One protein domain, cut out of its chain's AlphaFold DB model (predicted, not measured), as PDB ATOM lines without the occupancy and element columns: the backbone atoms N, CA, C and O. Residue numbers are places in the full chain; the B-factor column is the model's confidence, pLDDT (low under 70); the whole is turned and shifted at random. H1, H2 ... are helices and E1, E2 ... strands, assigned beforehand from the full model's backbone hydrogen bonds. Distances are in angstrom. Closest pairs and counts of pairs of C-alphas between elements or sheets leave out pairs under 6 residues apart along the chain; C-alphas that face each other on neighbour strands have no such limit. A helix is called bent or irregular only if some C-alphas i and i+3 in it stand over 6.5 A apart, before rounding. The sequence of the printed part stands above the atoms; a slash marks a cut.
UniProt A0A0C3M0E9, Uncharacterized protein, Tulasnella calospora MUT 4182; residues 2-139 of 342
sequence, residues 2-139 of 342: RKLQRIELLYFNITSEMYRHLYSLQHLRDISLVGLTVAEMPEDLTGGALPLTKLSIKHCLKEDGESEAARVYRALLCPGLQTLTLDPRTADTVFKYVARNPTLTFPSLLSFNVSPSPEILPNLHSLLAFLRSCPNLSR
ATOM      1  N   ARG A   2      78.649  30.540   1.990       53.69
ATOM      2  CA  ARG A   2      79.901  31.064   2.566       53.69
ATOM      3  C   ARG A   2      80.319  32.303   1.770       53.69
ATOM      4  O   ARG A   2      80.292  32.278   0.546       53.69
ATOM      5  N   LYS A   3      80.629  33.389   2.474       82.50
ATOM      6  CA  LYS A   3      81.034  34.673   1.891       82.50
ATOM      7  C   LYS A   3      82.559  34.694   1.796       82.50
ATOM      8  O   LYS A   3      83.217  34.331   2.766       82.50
ATOM      9  N   LEU A   4      83.105  35.063   0.640       82.44
ATOM     10  CA  LEU A   4      84.552  35.115   0.418       82.44
ATOM     11  C   LEU A   4      85.166  36.229   1.284       82.44
ATOM     12  O   LEU A   4      84.750  37.380   1.180       82.44
ATOM     13  N   GLN A   5      86.102  35.865   2.165       86.81
ATOM     14  CA  GLN A   5      86.709  36.772   3.155       86.81
ATOM     15  C   GLN A   5      88.201  37.017   2.932       86.81
ATOM     16  O   GLN A   5      88.707  38.056   3.349       86.81
ATOM     17  N   ARG A   6      88.893  36.083   2.272       86.81
ATOM     18  CA  ARG A   6      90.325  36.158   1.994       86.81
ATOM     19  C   ARG A   6      90.591  35.814   0.536       86.81
ATOM     20  O   ARG A   6      90.017  34.851   0.028       86.81
ATOM     21  N   ILE A   7      91.463  36.590  -0.097       85.19
ATOM     22  CA  ILE A   7      91.978  36.341  -1.442       85.19
ATOM     23  C   ILE A   7      93.501  36.412  -1.404       85.19
ATOM     24  O   ILE A   7      94.079  37.272  -0.743       85.19
ATOM     25  N   GLU A   8      94.135  35.507  -2.133       83.12
ATOM     26  CA  GLU A   8      95.571  35.497  -2.370       83.12
ATOM     27  C   GLU A   8      95.800  35.349  -3.872       83.12
ATOM     28  O   GLU A   8      95.293  34.412  -4.486       83.12
ATOM     29  N   LEU A   9      96.483  36.328  -4.465       78.06
ATOM     30  CA  LEU A   9      96.791  36.382  -5.890       78.06
ATOM     31  C   LEU A   9      98.307  36.387  -6.048       78.06
ATOM     32  O   LEU A   9      98.979  37.274  -5.524       78.06
ATOM     33  N   LEU A  10      98.821  35.393  -6.768       78.06
ATOM     34  CA  LEU A  10     100.250  35.160  -6.958       78.06
ATOM     35  C   LEU A  10     100.596  35.290  -8.445       78.06
ATOM     36  O   LEU A  10     100.014  34.580  -9.260       78.06
ATOM     37  N   TYR A  11     101.541  36.165  -8.784       65.88
ATOM     38  CA  TYR A  11     102.108  36.334 -10.127       65.88
ATOM     39  C   TYR A  11     101.065  36.623 -11.217       65.88
ATOM     40  O   TYR A  11     101.099  36.056 -12.309       65.88
ATOM     41  N   PHE A  12     100.124  37.519 -10.914       66.69
ATOM     42  CA  PHE A  12      99.105  37.974 -11.860       66.69
ATOM     43  C   PHE A  12      99.314  39.434 -12.250       66.69
ATOM     44  O   PHE A  12      99.745  40.260 -11.450       66.69
ATOM     45  N   ASN A  13      98.920  39.778 -13.473       66.12
ATOM     46  CA  ASN A  13      98.707  41.169 -13.844       66.12
ATOM     47  C   ASN A  13      97.291  41.563 -13.406       66.12
ATOM     48  O   ASN A  13      96.314  41.038 -13.945       66.12
ATOM     49  N   ILE A  14      97.166  42.432 -12.399       65.06
ATOM     50  CA  ILE A  14      95.842  42.884 -11.958       65.06
ATOM     51  C   ILE A  14      95.347  43.946 -12.924       65.06
ATOM     52  O   ILE A  14      95.902  45.040 -13.012       65.06
ATOM     53  N   THR A  15      94.259  43.628 -13.615       68.19
ATOM     54  CA  THR A  15      93.582  44.574 -14.497       68.19
ATOM     55  C   THR A  15      92.642  45.490 -13.716       68.19
ATOM     56  O   THR A  15      92.177  45.185 -12.613       68.19
ATOM     57  N   SER A  16      92.282  46.614 -14.330       65.75
ATOM     58  CA  SER A  16      91.256  47.531 -13.828       65.75
ATOM     59  C   SER A  16      89.911  46.833 -13.539       65.75
ATOM     60  O   SER A  16      89.230  47.173 -12.570       65.75
ATOM     61  N   GLU A  17      89.542  45.817 -14.322       68.62
ATOM     62  CA  GLU A  17      88.338  45.001 -14.106       68.62
ATOM     63  C   GLU A  17      88.435  44.114 -12.865       68.62
ATOM     64  O   GLU A  17      87.474  44.019 -12.098       68.62
ATOM     65  N   MET A  18      89.603  43.515 -12.615       72.81
ATOM     66  CA  MET A  18      89.833  42.731 -11.401       72.81
ATOM     67  C   MET A  18      89.674  43.594 -10.152       72.81
ATOM     68  O   MET A  18      89.003  43.170  -9.211       72.81
ATOM     69  N   TYR A  19      90.197  44.826 -10.160       69.19
ATOM     70  CA  TYR A  19      89.951  45.768  -9.071       69.19
ATOM     71  C   TYR A  19      88.450  45.989  -8.866       69.19
ATOM     72  O   TYR A  19      87.969  45.776  -7.755       69.19
ATOM     73  N   ARG A  20      87.678  46.315  -9.916       70.44
ATOM     74  CA  ARG A  20      86.213  46.502  -9.801       70.44
ATOM     75  C   ARG A  20      85.512  45.292  -9.178       70.44
ATOM     76  O   ARG A  20      84.640  45.462  -8.326       70.44
ATOM     77  N   HIS A  21      85.912  44.077  -9.550       76.75
ATOM     78  CA  HIS A  21      85.371  42.867  -8.937       76.75
ATOM     79  C   HIS A  21      85.737  42.747  -7.459       76.75
ATOM     80  O   HIS A  21      84.857  42.433  -6.658       76.75
ATOM     81  N   LEU A  22      86.971  43.070  -7.068       75.31
ATOM     82  CA  LEU A  22      87.364  43.108  -5.658       75.31
ATOM     83  C   LEU A  22      86.499  44.096  -4.854       75.31
ATOM     84  O   LEU A  22      86.052  43.743  -3.764       75.31
ATOM     85  N   TYR A  23      86.161  45.270  -5.411       71.56
ATOM     86  CA  TYR A  23      85.253  46.242  -4.767       71.56
ATOM     87  C   TYR A  23      83.819  45.728  -4.593       71.56
ATOM     88  O   TYR A  23      83.129  46.138  -3.661       71.56
ATOM     89  N   SER A  24      83.368  44.792  -5.434       75.69
ATOM     90  CA  SER A  24      82.042  44.172  -5.286       75.69
ATOM     91  C   SER A  24      81.960  43.170  -4.121       75.69
ATOM     92  O   SER A  24      80.868  42.827  -3.660       75.69
ATOM     93  N   LEU A  25      83.104  42.713  -3.597       81.25
ATOM     94  CA  LEU A  25      83.172  41.711  -2.536       81.25
ATOM     95  C   LEU A  25      83.039  42.356  -1.147       81.25
ATOM     96  O   LEU A  25      84.006  42.511  -0.409       81.25
ATOM     97  N   GLN A  26      81.802  42.648  -0.738       81.12
ATOM     98  CA  GLN A  26      81.470  43.320   0.537       81.12
ATOM     99  C   GLN A  26      81.939  42.597   1.816       81.12
ATOM    100  O   GLN A  26      81.882  43.152   2.914       81.12
ATOM    101  N   HIS A  27      82.358  41.337   1.704       85.19
ATOM    102  CA  HIS A  27      82.828  40.523   2.825       85.19
ATOM    103  C   HIS A  27      84.333  40.284   2.819       85.19
ATOM    104  O   HIS A  27      84.830  39.641   3.742       85.19
ATOM    105  N   LEU A  28      85.041  40.801   1.814       83.31
ATOM    106  CA  LEU A  28      86.479  40.655   1.692       83.31
ATOM    107  C   LEU A  28      87.178  41.474   2.782       83.31
ATOM    108  O   LEU A  28      86.942  42.670   2.929       83.31
ATOM    109  N   ARG A  29      88.010  40.800   3.572       85.31
ATOM    110  CA  ARG A  29      88.742  41.367   4.711       85.31
ATOM    111  C   ARG A  29      90.241  41.365   4.478       85.31
ATOM    112  O   ARG A  29      90.908  42.335   4.834       85.31
ATOM    113  N   ASP A  30      90.732  40.306   3.848       86.50
ATOM    114  CA  ASP A  30      92.154  40.041   3.710       86.50
ATOM    115  C   ASP A  30      92.502  39.850   2.231       86.50
ATOM    116  O   ASP A  30      91.932  38.988   1.555       86.50
ATOM    117  N   ILE A  31      93.451  40.639   1.731       83.50
ATOM    118  CA  ILE A  31      94.020  40.453   0.394       83.50
ATOM    119  C   ILE A  31      95.538  40.308   0.510       83.50
ATOM    120  O   ILE A  31      96.204  41.143   1.124       83.50
ATOM    121  N   SER A  32      96.073  39.262  -0.117       81.00
ATOM    122  CA  SER A  32      97.503  39.082  -0.373       81.00
ATOM    123  C   SER A  32      97.761  39.163  -1.873       81.00
ATOM    124  O   SER A  32      97.132  38.453  -2.656       81.00
ATOM    125  N   LEU A  33      98.653  40.063  -2.261       76.94
ATOM    126  CA  LEU A  33      99.047  40.365  -3.625       76.94
ATOM    127  C   LEU A  33     100.547  40.113  -3.746       76.94
ATOM    128  O   LEU A  33     101.332  40.784  -3.078       76.94
ATOM    129  N   VAL A  34     100.952  39.149  -4.564       71.44
ATOM    130  CA  VAL A  34     102.360  38.766  -4.726       71.44
ATOM    131  C   VAL A  34     102.722  38.768  -6.202       71.44
ATOM    132  O   VAL A  34     101.971  38.229  -7.009       71.44
ATOM    133  N   GLY A  35     103.871  39.338  -6.568       58.44
ATOM    134  CA  GLY A  35     104.402  39.233  -7.930       58.44
ATOM    135  C   GLY A  35     103.590  40.022  -8.955       58.44
ATOM    136  O   GLY A  35     103.382  39.544 -10.066       58.44
ATOM    137  N   LEU A  36     103.057  41.183  -8.569       62.22
ATOM    138  CA  LEU A  36     102.181  41.955  -9.443       62.22
ATOM    139  C   LEU A  36     102.970  42.863 -10.381       62.22
ATOM    140  O   LEU A  36     103.825  43.627  -9.942       62.22
ATOM    141  N   THR A  37     102.572  42.877 -11.647       56.91
ATOM    142  CA  THR A  37     102.683  44.071 -12.490       56.91
ATOM    143  C   THR A  37     101.363  44.818 -12.341       56.91
ATOM    144  O   THR A  37     100.314  44.285 -12.705       56.91
ATOM    145  N   VAL A  38     101.362  46.003 -11.734       52.16
ATOM    146  CA  VAL A  38     100.118  46.762 -11.553       52.16
ATOM    147  C   VAL A  38      99.862  47.573 -12.819       52.16
ATOM    148  O   VAL A  38     100.398  48.671 -12.981       52.16
ATOM    149  N   ALA A  39      99.034  47.044 -13.724       51.19
ATOM    150  CA  ALA A  39      98.436  47.864 -14.774       51.19
ATOM    151  C   ALA A  39      97.592  48.991 -14.139       51.19
ATOM    152  O   ALA A  39      97.125  48.859 -13.008       51.19
ATOM    153  N   GLU A  40      97.432  50.112 -14.850       50.41
ATOM    154  CA  GLU A  40      96.780  51.342 -14.373       50.41
ATOM    155  C   GLU A  40      95.557  51.074 -13.472       50.41
ATOM    156  O   GLU A  40      94.520  50.578 -13.924       50.41
ATOM    157  N   MET A  41      95.665  51.409 -12.176       49.16
ATOM    158  CA  MET A  41      94.492  51.462 -11.299       49.16
ATOM    159  C   MET A  41      93.552  52.533 -11.862       49.16
ATOM    160  O   MET A  41      93.976  53.685 -11.978       49.16
ATOM    161  N   PRO A  42      92.293  52.203 -12.192       49.00
ATOM    162  CA  PRO A  42      91.392  53.181 -12.779       49.00
ATOM    163  C   PRO A  42      91.103  54.299 -11.770       49.00
ATOM    164  O   PRO A  42      90.802  54.042 -10.600       49.00
ATOM    165  N   GLU A  43      91.202  55.545 -12.233       48.94
ATOM    166  CA  GLU A  43      91.064  56.758 -11.413       48.94
ATOM    167  C   GLU A  43      89.682  56.882 -10.745       48.94
ATOM    168  O   GLU A  43      89.551  57.490  -9.683       48.94
ATOM    169  N   ASP A  44      88.676  56.208 -11.306       45.69
ATOM    170  CA  ASP A  44      87.267  56.277 -10.902       45.69
ATOM    171  C   ASP A  44      86.901  55.395  -9.690       45.69
ATOM    172  O   ASP A  44      85.751  55.371  -9.252       45.69
ATOM    173  N   LEU A  45      87.856  54.662  -9.106       46.28
ATOM    174  CA  LEU A  45      87.617  53.798  -7.933       46.28
ATOM    175  C   LEU A  45      87.516  54.553  -6.597       46.28
ATOM    176  O   LEU A  45      87.392  53.946  -5.536       46.28
ATOM    177  N   THR A  46      87.519  55.883  -6.637       43.75
ATOM    178  CA  THR A  46      87.421  56.776  -5.472       43.75
ATOM    179  C   THR A  46      86.089  56.676  -4.708       43.75
ATOM    180  O   THR A  46      85.987  57.197  -3.599       43.75
ATOM    181  N   GLY A  47      85.078  55.986  -5.254       42.59
ATOM    182  CA  GLY A  47      83.720  55.924  -4.697       42.59
ATOM    183  C   GLY A  47      83.410  54.776  -3.726       42.59
ATOM    184  O   GLY A  47      82.339  54.783  -3.120       42.59
ATOM    185  N   GLY A  48      84.295  53.791  -3.548       51.88
ATOM    186  CA  GLY A  48      84.044  52.670  -2.638       51.88
ATOM    187  C   GLY A  48      85.289  52.316  -1.850       51.88
ATOM    188  O   GLY A  48      86.271  51.897  -2.430       51.88
ATOM    189  N   ALA A  49      85.278  52.456  -0.528       62.06
ATOM    190  CA  ALA A  49      86.332  51.882   0.299       62.06
ATOM    191  C   ALA A  49      86.156  50.358   0.353       62.06
ATOM    192  O   ALA A  49      85.095  49.883   0.764       62.06
ATOM    193  N   LEU A  50      87.182  49.580  -0.014       68.50
ATOM    194  CA  LEU A  50      87.153  48.150   0.289       68.50
ATOM    195  C   LEU A  50      87.071  47.981   1.817       68.50
ATOM    196  O   LEU A  50      87.802  48.661   2.545       68.50
ATOM    197  N   PRO A  51      86.244  47.063   2.342       74.31
ATOM    198  CA  PRO A  51      86.134  46.809   3.778       74.31
ATOM    199  C   PRO A  51      87.318  45.976   4.319       74.31
ATOM    200  O   PRO A  51      87.132  45.135   5.210       74.31
ATOM    201  N   LEU A  52      88.522  46.200   3.776       77.81
ATOM    202  CA  LEU A  52      89.738  45.468   4.111       77.81
ATOM    203  C   LEU A  52      90.223  45.813   5.504       77.81
ATOM    204  O   LEU A  52      90.301  46.976   5.889       77.81
ATOM    205  N   THR A  53      90.620  44.768   6.213       85.94
ATOM    206  CA  THR A  53      91.346  44.837   7.475       85.94
ATOM    207  C   THR A  53      92.820  44.512   7.285       85.94
ATOM    208  O   THR A  53      93.643  45.029   8.042       85.94
ATOM    209  N   LYS A  54      93.172  43.697   6.279       85.81
ATOM    210  CA  LYS A  54      94.558  43.314   5.994       85.81
ATOM    211  C   LYS A  54      94.880  43.396   4.507       85.81
ATOM    212  O   LYS A  54      94.133  42.880   3.674       85.81
ATOM    213  N   LEU A  55      96.027  43.989   4.202       84.69
ATOM    214  CA  LEU A  55      96.588  44.051   2.859       84.69
ATOM    215  C   LEU A  55      98.060  43.649   2.910       84.69
ATOM    216  O   LEU A  55      98.828  44.192   3.703       84.69
ATOM    217  N   SER A  56      98.444  42.702   2.064       82.75
ATOM    218  CA  SER A  56      99.835  42.334   1.820       82.75
ATOM    219  C   SER A  56     100.150  42.560   0.350       82.75
ATOM    220  O   SER A  56      99.433  42.043  -0.497       82.75
ATOM    221  N   ILE A  57     101.209  43.308   0.055       78.12
ATOM    222  CA  ILE A  57     101.733  43.527  -1.293       78.12
ATOM    223  C   ILE A  57     103.205  43.130  -1.272       78.12
ATOM    224  O   ILE A  57     103.978  43.677  -0.490       78.12
ATOM    225  N   LYS A  58     103.581  42.148  -2.086       74.62
ATOM    226  CA  LYS A  58     104.944  41.622  -2.163       74.62
ATOM    227  C   LYS A  58     105.396  41.544  -3.616       74.62
ATOM    228  O   LYS A  58     104.607  41.181  -4.485       74.62
ATOM    229  N   HIS A  59     106.681  41.787  -3.859       68.62
ATOM    230  CA  HIS A  59     107.311  41.633  -5.173       68.62
ATOM    231  C   HIS A  59     106.576  42.385  -6.297       68.62
ATOM    232  O   HIS A  59     106.203  41.781  -7.302       68.62
ATOM    233  N   CYS A  60     106.351  43.692  -6.145       64.81
ATOM    234  CA  CYS A  60     105.881  44.498  -7.272       64.81
ATOM    235  C   CYS A  60     106.968  44.587  -8.359       64.81
ATOM    236  O   CYS A  60     108.113  44.982  -8.111       64.81
ATOM    237  N   LEU A  61     106.617  44.151  -9.567       53.44
ATOM    238  CA  LEU A  61     107.501  44.060 -10.720       53.44
ATOM    239  C   LEU A  61     107.390  45.357 -11.544       53.44
ATOM    240  O   LEU A  61     106.561  45.433 -12.439       53.44
ATOM    241  N   LYS A  62     108.234  46.346 -11.209       54.34
ATOM    242  CA  LYS A  62     108.642  47.561 -11.964       54.34
ATOM    243  C   LYS A  62     107.592  48.325 -12.804       54.34
ATOM    244  O   LYS A  62     107.163  47.836 -13.838       54.34
ATOM    245  N   GLU A  63     107.466  49.628 -12.512       48.97
ATOM    246  CA  GLU A  63     107.737  50.781 -13.409       48.97
ATOM    247  C   GLU A  63     107.742  52.079 -12.564       48.97
ATOM    248  O   GLU A  63     106.881  52.233 -11.709       48.97
ATOM    249  N   ASP A  64     108.721  52.979 -12.762       54.22
ATOM    250  CA  ASP A  64     108.906  54.298 -12.108       54.22
ATOM    251  C   ASP A  64     108.190  54.540 -10.755       54.22
ATOM    252  O   ASP A  64     107.013  54.910 -10.674       54.22
ATOM    253  N   GLY A  65     108.961  54.426  -9.665       54.06
ATOM    254  CA  GLY A  65     108.448  54.279  -8.297       54.06
ATOM    255  C   GLY A  65     107.422  55.317  -7.821       54.06
ATOM    256  O   GLY A  65     106.530  54.978  -7.056       54.06
ATOM    257  N   GLU A  66     107.451  56.574  -8.267       53.00
ATOM    258  CA  GLU A  66     106.501  57.580  -7.753       53.00
ATOM    259  C   GLU A  66     105.046  57.348  -8.200       53.00
ATOM    260  O   GLU A  66     104.119  57.560  -7.411       53.00
ATOM    261  N   SER A  67     104.840  56.865  -9.430       56.75
ATOM    262  CA  SER A  67     103.510  56.496  -9.942       56.75
ATOM    263  C   SER A  67     102.999  55.224  -9.256       56.75
ATOM    264  O   SER A  67     101.824  55.121  -8.897       56.75
ATOM    265  N   GLU A  68     103.908  54.288  -8.983       55.62
ATOM    266  CA  GLU A  68     103.648  53.022  -8.297       55.62
ATOM    267  C   GLU A  68     103.235  53.226  -6.826       55.62
ATOM    268  O   GLU A  68     102.214  52.685  -6.391       55.62
ATOM    269  N   ALA A  69     103.927  54.100  -6.077       52.94
ATOM    270  CA  ALA A  69     103.524  54.452  -4.712       52.94
ATOM    271  C   ALA A  69     102.160  55.112  -4.662       52.94
ATOM    272  O   ALA A  69     101.359  54.726  -3.824       52.94
ATOM    273  N   ALA A  70     101.874  56.089  -5.527       54.59
ATOM    274  CA  ALA A  70     100.584  56.771  -5.516       54.59
ATOM    275  C   ALA A  70      99.415  55.797  -5.787       54.59
ATOM    276  O   ALA A  70      98.333  55.950  -5.215       54.59
ATOM    277  N   ARG A  71      99.641  54.762  -6.611       57.06
ATOM    278  CA  ARG A  71      98.665  53.700  -6.915       57.06
ATOM    279  C   ARG A  71      98.457  52.751  -5.733       57.06
ATOM    280  O   ARG A  71      97.319  52.568  -5.303       57.06
ATOM    281  N   VAL A  72      99.535  52.222  -5.146       56.28
ATOM    282  CA  VAL A  72      99.469  51.396  -3.922       56.28
ATOM    283  C   VAL A  72      98.833  52.188  -2.780       56.28
ATOM    284  O   VAL A  72      97.952  51.698  -2.080       56.28
ATOM    285  N   TYR A  73      99.202  53.456  -2.654       58.62
ATOM    286  CA  TYR A  73      98.700  54.396  -1.665       58.62
ATOM    287  C   TYR A  73      97.188  54.632  -1.766       58.62
ATOM    288  O   TYR A  73      96.505  54.662  -0.744       58.62
ATOM    289  N   ARG A  74      96.623  54.733  -2.977       59.38
ATOM    290  CA  ARG A  74      95.162  54.826  -3.150       59.38
ATOM    291  C   ARG A  74      94.439  53.578  -2.632       59.38
ATOM    292  O   ARG A  74      93.349  53.708  -2.083       59.38
ATOM    293  N   ALA A  75      95.060  52.399  -2.711       53.19
ATOM    294  CA  ALA A  75      94.552  51.192  -2.056       53.19
ATOM    295  C   ALA A  75      94.735  51.217  -0.518       53.19
ATOM    296  O   ALA A  75      93.916  50.645   0.202       53.19
ATOM    297  N   LEU A  76      95.750  51.923   0.005       52.78
ATOM    298  CA  LEU A  76      95.987  52.135   1.448       52.78
ATOM    299  C   LEU A  76      95.020  53.115   2.116       52.78
ATOM    300  O   LEU A  76      94.890  53.097   3.339       52.78
ATOM    301  N   LEU A  77      94.294  53.926   1.343       58.53
ATOM    302  CA  LEU A  77      93.244  54.818   1.848       58.53
ATOM    303  C   LEU A  77      91.982  54.074   2.319       58.53
ATOM    304  O   LEU A  77      90.978  54.711   2.628       58.53
ATOM    305  N   CYS A  78      92.011  52.739   2.406       68.38
ATOM    306  CA  CYS A  78      90.953  51.966   3.041       68.38
ATOM    307  C   CYS A  78      90.835  52.379   4.525       68.38
ATOM    308  O   CYS A  78      91.694  52.016   5.331       68.38
ATOM    309  N   PRO A  79      89.755  53.070   4.940       68.06
ATOM    310  CA  PRO A  79      89.603  53.575   6.303       68.06
ATOM    311  C   PRO A  79      89.497  52.453   7.347       68.06
ATOM    312  O   PRO A  79      89.611  52.725   8.535       68.06
ATOM    313  N   GLY A  80      89.283  51.200   6.934       78.19
ATOM    314  CA  GLY A  80      89.259  50.026   7.811       78.19
ATOM    315  C   GLY A  80      90.580  49.257   7.911       78.19
ATOM    316  O   GLY A  80      90.631  48.281   8.660       78.19
ATOM    317  N   LEU A  81      91.626  49.653   7.177       85.06
ATOM    318  CA  LEU A  81      92.861  48.876   7.091       85.06
ATOM    319  C   LEU A  81      93.613  48.898   8.427       85.06
ATOM    320  O   LEU A  81      94.035  49.951   8.897       85.06
ATOM    321  N   GLN A  82      93.796  47.718   9.023       90.94
ATOM    322  CA  GLN A  82      94.453  47.539  10.320       90.94
ATOM    323  C   GLN A  82      95.860  46.964  10.193       90.94
ATOM    324  O   GLN A  82      96.724  47.284  11.007       90.94
ATOM    325  N   THR A  83      96.096  46.099   9.205       90.19
ATOM    326  CA  THR A  83      97.400  45.470   8.962       90.19
ATOM    327  C   THR A  83      97.850  45.721   7.536       90.19
ATOM    328  O   THR A  83      97.134  45.382   6.593       90.19
ATOM    329  N   LEU A  84      99.058  46.250   7.390       88.50
ATOM    330  CA  LEU A  84      99.704  46.444   6.102       88.50
ATOM    331  C   LEU A  84     101.030  45.691   6.072       88.50
ATOM    332  O   LEU A  84     101.841  45.839   6.980       88.50
ATOM    333  N   THR A  85     101.235  44.881   5.038       87.50
ATOM    334  CA  THR A  85     102.518  44.238   4.742       87.50
ATOM    335  C   THR A  85     102.987  44.651   3.354       87.50
ATOM    336  O   THR A  85     102.221  44.523   2.404       87.50
ATOM    337  N   LEU A  86     104.211  45.159   3.238       84.00
ATOM    338  CA  LEU A  86     104.801  45.623   1.979       84.00
ATOM    339  C   LEU A  86     106.158  44.962   1.746       84.00
ATOM    340  O   LEU A  86     106.857  44.662   2.707       84.00
ATOM    341  N   ASP A  87     106.578  44.797   0.497       79.12
ATOM    342  CA  ASP A  87     107.996  44.579   0.205       79.12
ATOM    343  C   ASP A  87     108.828  45.859   0.431       79.12
ATOM    344  O   ASP A  87     108.261  46.958   0.454       79.12
ATOM    345  N   PRO A  88     110.164  45.763   0.599       79.12
ATOM    346  CA  PRO A  88     110.993  46.929   0.911       79.12
ATOM    347  C   PRO A  88     110.943  48.056  -0.124       79.12
ATOM    348  O   PRO A  88     110.955  49.224   0.264       79.12
ATOM    349  N   ARG A  89     110.847  47.737  -1.424       76.50
ATOM    350  CA  ARG A  89     110.763  48.746  -2.499       76.50
ATOM    351  C   ARG A  89     109.468  49.530  -2.379       76.50
ATOM    352  O   ARG A  89     109.480  50.764  -2.346       76.50
ATOM    353  N   THR A  90     108.357  48.814  -2.241       77.44
ATOM    354  CA  THR A  90     107.044  49.431  -2.064       77.44
ATOM    355  C   THR A  90     106.986  50.237  -0.760       77.44
ATOM    356  O   THR A  90     106.476  51.357  -0.756       77.44
ATOM    357  N   ALA A  91     107.561  49.725   0.334       81.44
ATOM    358  CA  ALA A  91     107.616  50.419   1.621       81.44
ATOM    359  C   ALA A  91     108.390  51.746   1.551       81.44
ATOM    360  O   ALA A  91     107.849  52.777   1.949       81.44
ATOM    361  N   ASP A  92     109.611  51.752   1.001       79.38
ATOM    362  CA  ASP A  92     110.418  52.975   0.844       79.38
ATOM    363  C   ASP A  92     109.678  54.038   0.023       79.38
ATOM    364  O   ASP A  92     109.629  55.221   0.377       79.38
ATOM    365  N   THR A  93     109.015  53.599  -1.041       78.06
ATOM    366  CA  THR A  93     108.259  54.491  -1.911       78.06
ATOM    367  C   THR A  93     107.042  55.090  -1.187       78.06
ATOM    368  O   THR A  93     106.798  56.297  -1.277       78.06
ATOM    369  N   VAL A  94     106.322  54.290  -0.387       80.50
ATOM    370  CA  VAL A  94     105.234  54.770   0.485       80.50
ATOM    371  C   VAL A  94     105.756  55.772   1.515       80.50
ATOM    372  O   VAL A  94     105.139  56.821   1.709       80.50
ATOM    373  N   PHE A  95     106.903  55.509   2.142       85.00
ATOM    374  CA  PHE A  95     107.495  56.436   3.105       85.00
ATOM    375  C   PHE A  95     107.836  57.781   2.461       85.00
ATOM    376  O   PHE A  95     107.469  58.829   2.994       85.00
ATOM    377  N   LYS A  96     108.501  57.772   1.297       80.62
ATOM    378  CA  LYS A  96     108.832  58.991   0.537       80.62
ATOM    379  C   LYS A  96     107.578  59.771   0.146       80.62
ATOM    380  O   LYS A  96     107.563  60.997   0.243       80.62
ATOM    381  N   TYR A  97     106.523  59.072  -0.263       80.62
ATOM    382  CA  TYR A  97     105.254  59.698  -0.623       80.62
ATOM    383  C   TYR A  97     104.584  60.383   0.575       80.62
ATOM    384  O   TYR A  97     104.170  61.539   0.466       80.62
ATOM    385  N   VAL A  98     104.519  59.707   1.727       83.88
ATOM    386  CA  VAL A  98     103.954  60.275   2.963       83.88
ATOM    387  C   VAL A  98     104.777  61.470   3.446       83.88
ATOM    388  O   VAL A  98     104.204  62.485   3.831       83.88
ATOM    389  N   ALA A  99     106.105  61.410   3.334       84.31
ATOM    390  CA  ALA A  99     106.982  62.530   3.669       84.31
ATOM    391  C   ALA A  99     106.679  63.798   2.854       84.31
ATOM    392  O   ALA A  99     106.735  64.906   3.383       84.31
ATOM    393  N   ARG A 100     106.309  63.643   1.576       84.94
ATOM    394  CA  ARG A 100     105.915  64.756   0.695       84.94
ATOM    395  C   ARG A 100     104.491  65.262   0.946       84.94
ATOM    396  O   ARG A 100     104.145  66.340   0.476       84.94
ATOM    397  N   ASN A 101     103.671  64.503   1.671       81.75
ATOM    398  CA  ASN A 101     102.249  64.772   1.872       81.75
ATOM    399  C   ASN A 101     101.874  64.638   3.367       81.75
ATOM    400  O   ASN A 101     101.196  63.689   3.768       81.75
ATOM    401  N   PRO A 102     102.283  65.593   4.220       79.88
ATOM    402  CA  PRO A 102     102.201  65.468   5.680       79.88
ATOM    403  C   PRO A 102     100.775  65.497   6.256       79.88
ATOM    404  O   PRO A 102     100.577  65.189   7.427       79.88
ATOM    405  N   THR A 103      99.768  65.874   5.463       84.00
ATOM    406  CA  THR A 103      98.352  65.870   5.876       84.00
ATOM    407  C   THR A 103      97.744  64.467   5.913       84.00
ATOM    408  O   THR A 103      96.659  64.272   6.463       84.00
ATOM    409  N   LEU A 104      98.427  63.487   5.325       82.19
ATOM    410  CA  LEU A 104      97.960  62.117   5.238       82.19
ATOM    411  C   LEU A 104      98.101  61.418   6.588       82.19
ATOM    412  O   LEU A 104      99.172  61.413   7.199       82.19
ATOM    413  N   THR A 105      97.016  60.789   7.036       84.88
ATOM    414  CA  THR A 105      96.977  60.043   8.295       84.88
ATOM    415  C   THR A 105      96.266  58.706   8.117       84.88
ATOM    416  O   THR A 105      95.319  58.578   7.343       84.88
ATOM    417  N   PHE A 106      96.723  57.707   8.865       86.06
ATOM    418  CA  PHE A 106      96.245  56.329   8.854       86.06
ATOM    419  C   PHE A 106      95.828  55.916  10.272       86.06
ATOM    420  O   PHE A 106      96.504  55.117  10.927       86.06
ATOM    421  N   PRO A 107      94.730  56.476  10.805       87.25
ATOM    422  CA  PRO A 107      94.327  56.249  12.191       87.25
ATOM    423  C   PRO A 107      93.905  54.802  12.473       87.25
ATOM    424  O   PRO A 107      93.951  54.375  13.623       87.25
ATOM    425  N   SER A 108      93.504  54.039  11.459       88.31
ATOM    426  CA  SER A 108      93.069  52.648  11.628       88.31
ATOM    427  C   SER A 108      94.216  51.642  11.605       88.31
ATOM    428  O   SER A 108      94.015  50.502  12.018       88.31
ATOM    429  N   LEU A 109      95.409  52.050  11.154       90.19
ATOM    430  CA  LEU A 109      96.546  51.152  11.004       90.19
ATOM    431  C   LEU A 109      97.137  50.805  12.378       90.19
ATOM    432  O   LEU A 109      97.611  51.676  13.107       90.19
ATOM    433  N   LEU A 110      97.112  49.516  12.717       92.56
ATOM    434  CA  LEU A 110      97.582  48.972  13.994       92.56
ATOM    435  C   LEU A 110      98.892  48.198  13.850       92.56
ATOM    436  O   LEU A 110      99.677  48.164  14.801       92.56
ATOM    437  N   SER A 111      99.122  47.580  12.689       92.75
ATOM    438  CA  SER A 111     100.310  46.782  12.387       92.75
ATOM    439  C   SER A 111     100.857  47.136  11.009       92.75
ATOM    440  O   SER A 111     100.128  47.091  10.017       92.75
ATOM    441  N   PHE A 112     102.150  47.425  10.945       91.25
ATOM    442  CA  PHE A 112     102.869  47.654   9.698       91.25
ATOM    443  C   PHE A 112     104.076  46.728   9.634       91.25
ATOM    444  O   PHE A 112     104.884  46.716  10.560       91.25
ATOM    445  N   ASN A 113     104.182  45.968   8.548       89.25
ATOM    446  CA  ASN A 113     105.256  45.016   8.334       89.25
ATOM    447  C   ASN A 113     105.908  45.257   6.974       89.25
ATOM    448  O   ASN A 113     105.225  45.429   5.966       89.25
ATOM    449  N   VAL A 114     107.228  45.201   6.932       85.94
ATOM    450  CA  VAL A 114     107.986  45.095   5.691       85.94
ATOM    451  C   VAL A 114     108.467  43.656   5.568       85.94
ATOM    452  O   VAL A 114     108.931  43.081   6.550       85.94
ATOM    453  N   SER A 115     108.308  43.026   4.406       74.25
ATOM    454  CA  SER A 115     108.843  41.684   4.191       74.25
ATOM    455  C   SER A 115     110.374  41.727   4.133       74.25
ATOM    456  O   SER A 115     110.922  42.698   3.606       74.25
ATOM    457  N   PRO A 116     111.081  40.691   4.612       67.50
ATOM    458  CA  PRO A 116     112.536  40.643   4.527       67.50
ATOM    459  C   PRO A 116     112.997  40.718   3.067       67.50
ATOM    460  O   PRO A 116     112.520  39.957   2.227       67.50
ATOM    461  N   SER A 117     113.911  41.632   2.745       63.91
ATOM    462  CA  SER A 117     114.680  41.584   1.499       63.91
ATOM    463  C   SER A 117     115.975  42.397   1.651       63.91
ATOM    464  O   SER A 117     116.001  43.348   2.435       63.91
ATOM    465  N   PRO A 118     117.054  42.007   0.949       53.88
ATOM    466  CA  PRO A 118     118.400  42.509   1.233       53.88
ATOM    467  C   PRO A 118     118.692  43.931   0.726       53.88
ATOM    468  O   PRO A 118     119.775  44.450   0.969       53.88
ATOM    469  N   GLU A 119     117.777  44.579  -0.002       56.12
ATOM    470  CA  GLU A 119     118.223  45.584  -0.980       56.12
ATOM    471  C   GLU A 119     117.920  47.051  -0.668       56.12
ATOM    472  O   GLU A 119     118.463  47.902  -1.371       56.12
ATOM    473  N   ILE A 120     117.076  47.411   0.310       56.78
ATOM    474  CA  ILE A 120     116.652  48.822   0.443       56.78
ATOM    475  C   ILE A 120     116.523  49.302   1.881       56.78
ATOM    476  O   ILE A 120     115.784  48.746   2.691       56.78
ATOM    477  N   LEU A 121     117.187  50.432   2.133       61.50
ATOM    478  CA  LEU A 121     117.036  51.240   3.331       61.50
ATOM    479  C   LEU A 121     116.051  52.379   3.085       61.50
ATOM    480  O   LEU A 121     116.262  53.175   2.165       61.50
ATOM    481  N   PRO A 122     115.017  52.524   3.924       64.81
ATOM    482  CA  PRO A 122     114.200  53.717   3.885       64.81
ATOM    483  C   PRO A 122     114.992  54.913   4.417       64.81
ATOM    484  O   PRO A 122     115.697  54.817   5.420       64.81
ATOM    485  N   ASN A 123     114.853  56.078   3.782       73.94
ATOM    486  CA  ASN A 123     115.375  57.317   4.360       73.94
ATOM    487  C   ASN A 123     114.730  57.543   5.745       73.94
ATOM    488  O   ASN A 123     113.502  57.524   5.859       73.94
ATOM    489  N   LEU A 124     115.542  57.778   6.786       76.19
ATOM    490  CA  LEU A 124     115.063  57.948   8.163       76.19
ATOM    491  C   LEU A 124     113.985  59.037   8.280       76.19
ATOM    492  O   LEU A 124     112.985  58.841   8.963       76.19
ATOM    493  N   HIS A 125     114.148  60.160   7.577       81.06
ATOM    494  CA  HIS A 125     113.162  61.239   7.568       81.06
ATOM    495  C   HIS A 125     111.814  60.762   7.012       81.06
ATOM    496  O   HIS A 125     110.766  61.018   7.608       81.06
ATOM    497  N   SER A 126     111.842  60.007   5.912       82.81
ATOM    498  CA  SER A 126     110.642  59.440   5.296       82.81
ATOM    499  C   SER A 126     109.953  58.419   6.201       82.81
ATOM    500  O   SER A 126     108.729  58.422   6.332       82.81
ATOM    501  N   LEU A 127     110.738  57.575   6.875       86.00
ATOM    502  CA  LEU A 127     110.226  56.617   7.850       86.00
ATOM    503  C   LEU A 127     109.565  57.326   9.042       86.00
ATOM    504  O   LEU A 127     108.451  56.978   9.431       86.00
ATOM    505  N   LEU A 128     110.219  58.340   9.615       86.06
ATOM    506  CA  LEU A 128     109.661  59.103  10.734       86.06
ATOM    507  C   LEU A 128     108.375  59.833  10.331       86.06
ATOM    508  O   LEU A 128     107.419  59.845  11.106       86.06
ATOM    509  N   ALA A 129     108.313  60.389   9.116       86.50
ATOM    510  CA  ALA A 129     107.086  60.972   8.579       86.50
ATOM    511  C   ALA A 129     105.950  59.936   8.524       86.50
ATOM    512  O   ALA A 129     104.861  60.195   9.037       86.50
ATOM    513  N   PHE A 130     106.223  58.732   8.014       89.06
ATOM    514  CA  PHE A 130     105.251  57.639   8.004       89.06
ATOM    515  C   PHE A 130     104.767  57.248   9.409       89.06
ATOM    516  O   PHE A 130     103.562  57.119   9.638       89.06
ATOM    517  N   LEU A 131     105.678  57.110  10.377       89.00
ATOM    518  CA  LEU A 131     105.320  56.761  11.756       89.00
ATOM    519  C   LEU A 131     104.441  57.830  12.425       89.00
ATOM    520  O   LEU A 131     103.566  57.485  13.219       89.00
ATOM    521  N   ARG A 132     104.629  59.117  12.102       88.00
ATOM    522  CA  ARG A 132     103.755  60.209  12.580       88.00
ATOM    523  C   ARG A 132     102.360  60.139  11.976       88.00
ATOM    524  O   ARG A 132     101.382  60.394  12.675       88.00
ATOM    525  N   SER A 133     102.264  59.743  10.710       88.12
ATOM    526  CA  SER A 133     100.985  59.533  10.034       88.12
ATOM    527  C   SER A 133     100.195  58.345  10.589       88.12
ATOM    528  O   SER A 133      99.009  58.239  10.297       88.12
ATOM    529  N   CYS A 134     100.791  57.477  11.415       90.06
ATOM    530  CA  CYS A 134     100.144  56.286  11.977       90.06
ATOM    531  C   CYS A 134      99.972  56.389  13.512       90.06
ATOM    532  O   CYS A 134     100.649  55.685  14.265       90.06
ATOM    533  N   PRO A 135      99.053  57.232  14.028       88.56
ATOM    534  CA  PRO A 135      98.972  57.561  15.460       88.56
ATOM    535  C   PRO A 135      98.552  56.391  16.366       88.56
ATOM    536  O   PRO A 135      98.725  56.463  17.583       88.56
ATOM    537  N   ASN A 136      97.972  55.332  15.794       90.31
ATOM    538  CA  ASN A 136      97.525  54.135  16.510       90.31
ATOM    539  C   ASN A 136      98.384  52.898  16.231       90.31
ATOM    540  O   ASN A 136      98.027  51.804  16.672       90.31
ATOM    541  N   LEU A 137      99.519  53.069  15.546       91.38
ATOM    542  CA  LEU A 137     100.418  51.969  15.245       91.38
ATOM    543  C   LEU A 137     100.917  51.334  16.547       91.38
ATOM    544  O   LEU A 137     101.482  52.006  17.408       91.38
ATOM    545  N   SER A 138     100.675  50.032  16.677       90.75
ATOM    546  CA  SER A 138     100.989  49.236  17.867       90.75
ATOM    547  C   SER A 138     102.107  48.227  17.617       90.75
ATOM    548  O   SER A 138     102.882  47.937  18.529       90.75
ATOM    549  N   ARG A 139     102.216  47.728  16.380       90.38
ATOM    550  CA  ARG A 139     103.239  46.783  15.936       90.38
ATOM    551  C   ARG A 139     103.933  47.313  14.688       90.38
ATOM    552  O   ARG A 139     103.265  47.685  13.723       90.38
TER     553      ARG A 139
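This is residues 2 to 139 of the 342 residues of an uncharacterized protein of Tulasnella calospora MUT 4182 (UniProt A0A0C3M0E9). The chain winds in stacked turns, a short solenoid in which each turn makes one strand and then one helix. The five parallel strands stand side by side as a gently curled wall, and the helices stand off one side of it, H1 and H2 well clear of it and H3, H4 and H5 packed in a chain, with H4 turned across its two neighbours. The 138 printed residues include five named strands and five named helices, in the order E1 H1 E2 H2 E3 H3 E4 H4 E5 H5, and the sheet order is E1, E2, E3, E4, E5. The class is mixed, and the whole is compact, with a radius of gyration of the C-alphas of 14.3 A and spans of 43 by 30 by 28 A.

E1, residues 6 to 10, is an edge strand, parallel to E2, residues 30 to 34; N 7 and O 30 are 2.9 A apart, within hydrogen-bond range. H1, residues 16 to 24, lies between them in the chain and is not on the sheet. E3, residues 54 to 58, is parallel to E2, with N 33 and O 56 at 2.8 A. H2, residues 43 to 47, is not on the sheet and is irregular, with C-alphas 44 and 47 7.2 A apart. It is close to H1 but not clearly touching: the closest C-alphas, of Arg 20 and Leu 45, are 7.7 A apart. E4, residues 83 to 86, is parallel to E3, with N 57 and O 85 at 2.8 A. H3, residues 65 to 76, is near H2 and only grazes the sheet with its residues 72 to 76. E5, residues 111 to 114, is the other edge strand, parallel to E4, with N 113 and O 84 at 2.8 A. H4, residues 88 to 100, is on the sheet over E4 and E5 at a height over the sheet of 11.6 A, and stands up from it at 51 degrees; sheet and H4 make two layers. H3 and H4 touch about perpendicular at 85 degrees, the C-alphas of Ala 69 and Val 94 closest at 5.5 A. H5, residues 124 to 133, touches H4 at 72 degrees, only just about perpendicular, with the C-alphas of Phe 95 and Ser 126 closest at 4.9 A. E1, H1, E2; E2, H2, E3; E3, H3, E4; and E4, H4, E5 are strand-helix-strand units, two parallel neighbour strands with a helix between, each with a right-handed crossover. In H1, H3, H4 and H5 every O i to N i+4 pair is within hydrogen-bond range; in H2 it is 0 of 1, and 0 of 2 for O i to N i+3.

E1 begins at C-alpha 6 (90.325, 36.158, 1.994) and is 13.4 A long; E2 and E3 are 13.3 A each. H3 is 16.0 A long, and H4, the longest helix by residues, is 18.5 A long from C-alpha 88 at (110.993, 46.929, 0.911). H5 is 14.3 A long and ends at C-alpha 133 (100.985, 59.533, 10.034).

The two C-alphas farthest apart, of Arg 2 and His 125, are 45.2 A apart. The printed part has no cut and no long link. The mean pLDDT of the printed part is 73.3, and 53 residues are under 70, among them residues 35 to 50 and 59 to 79.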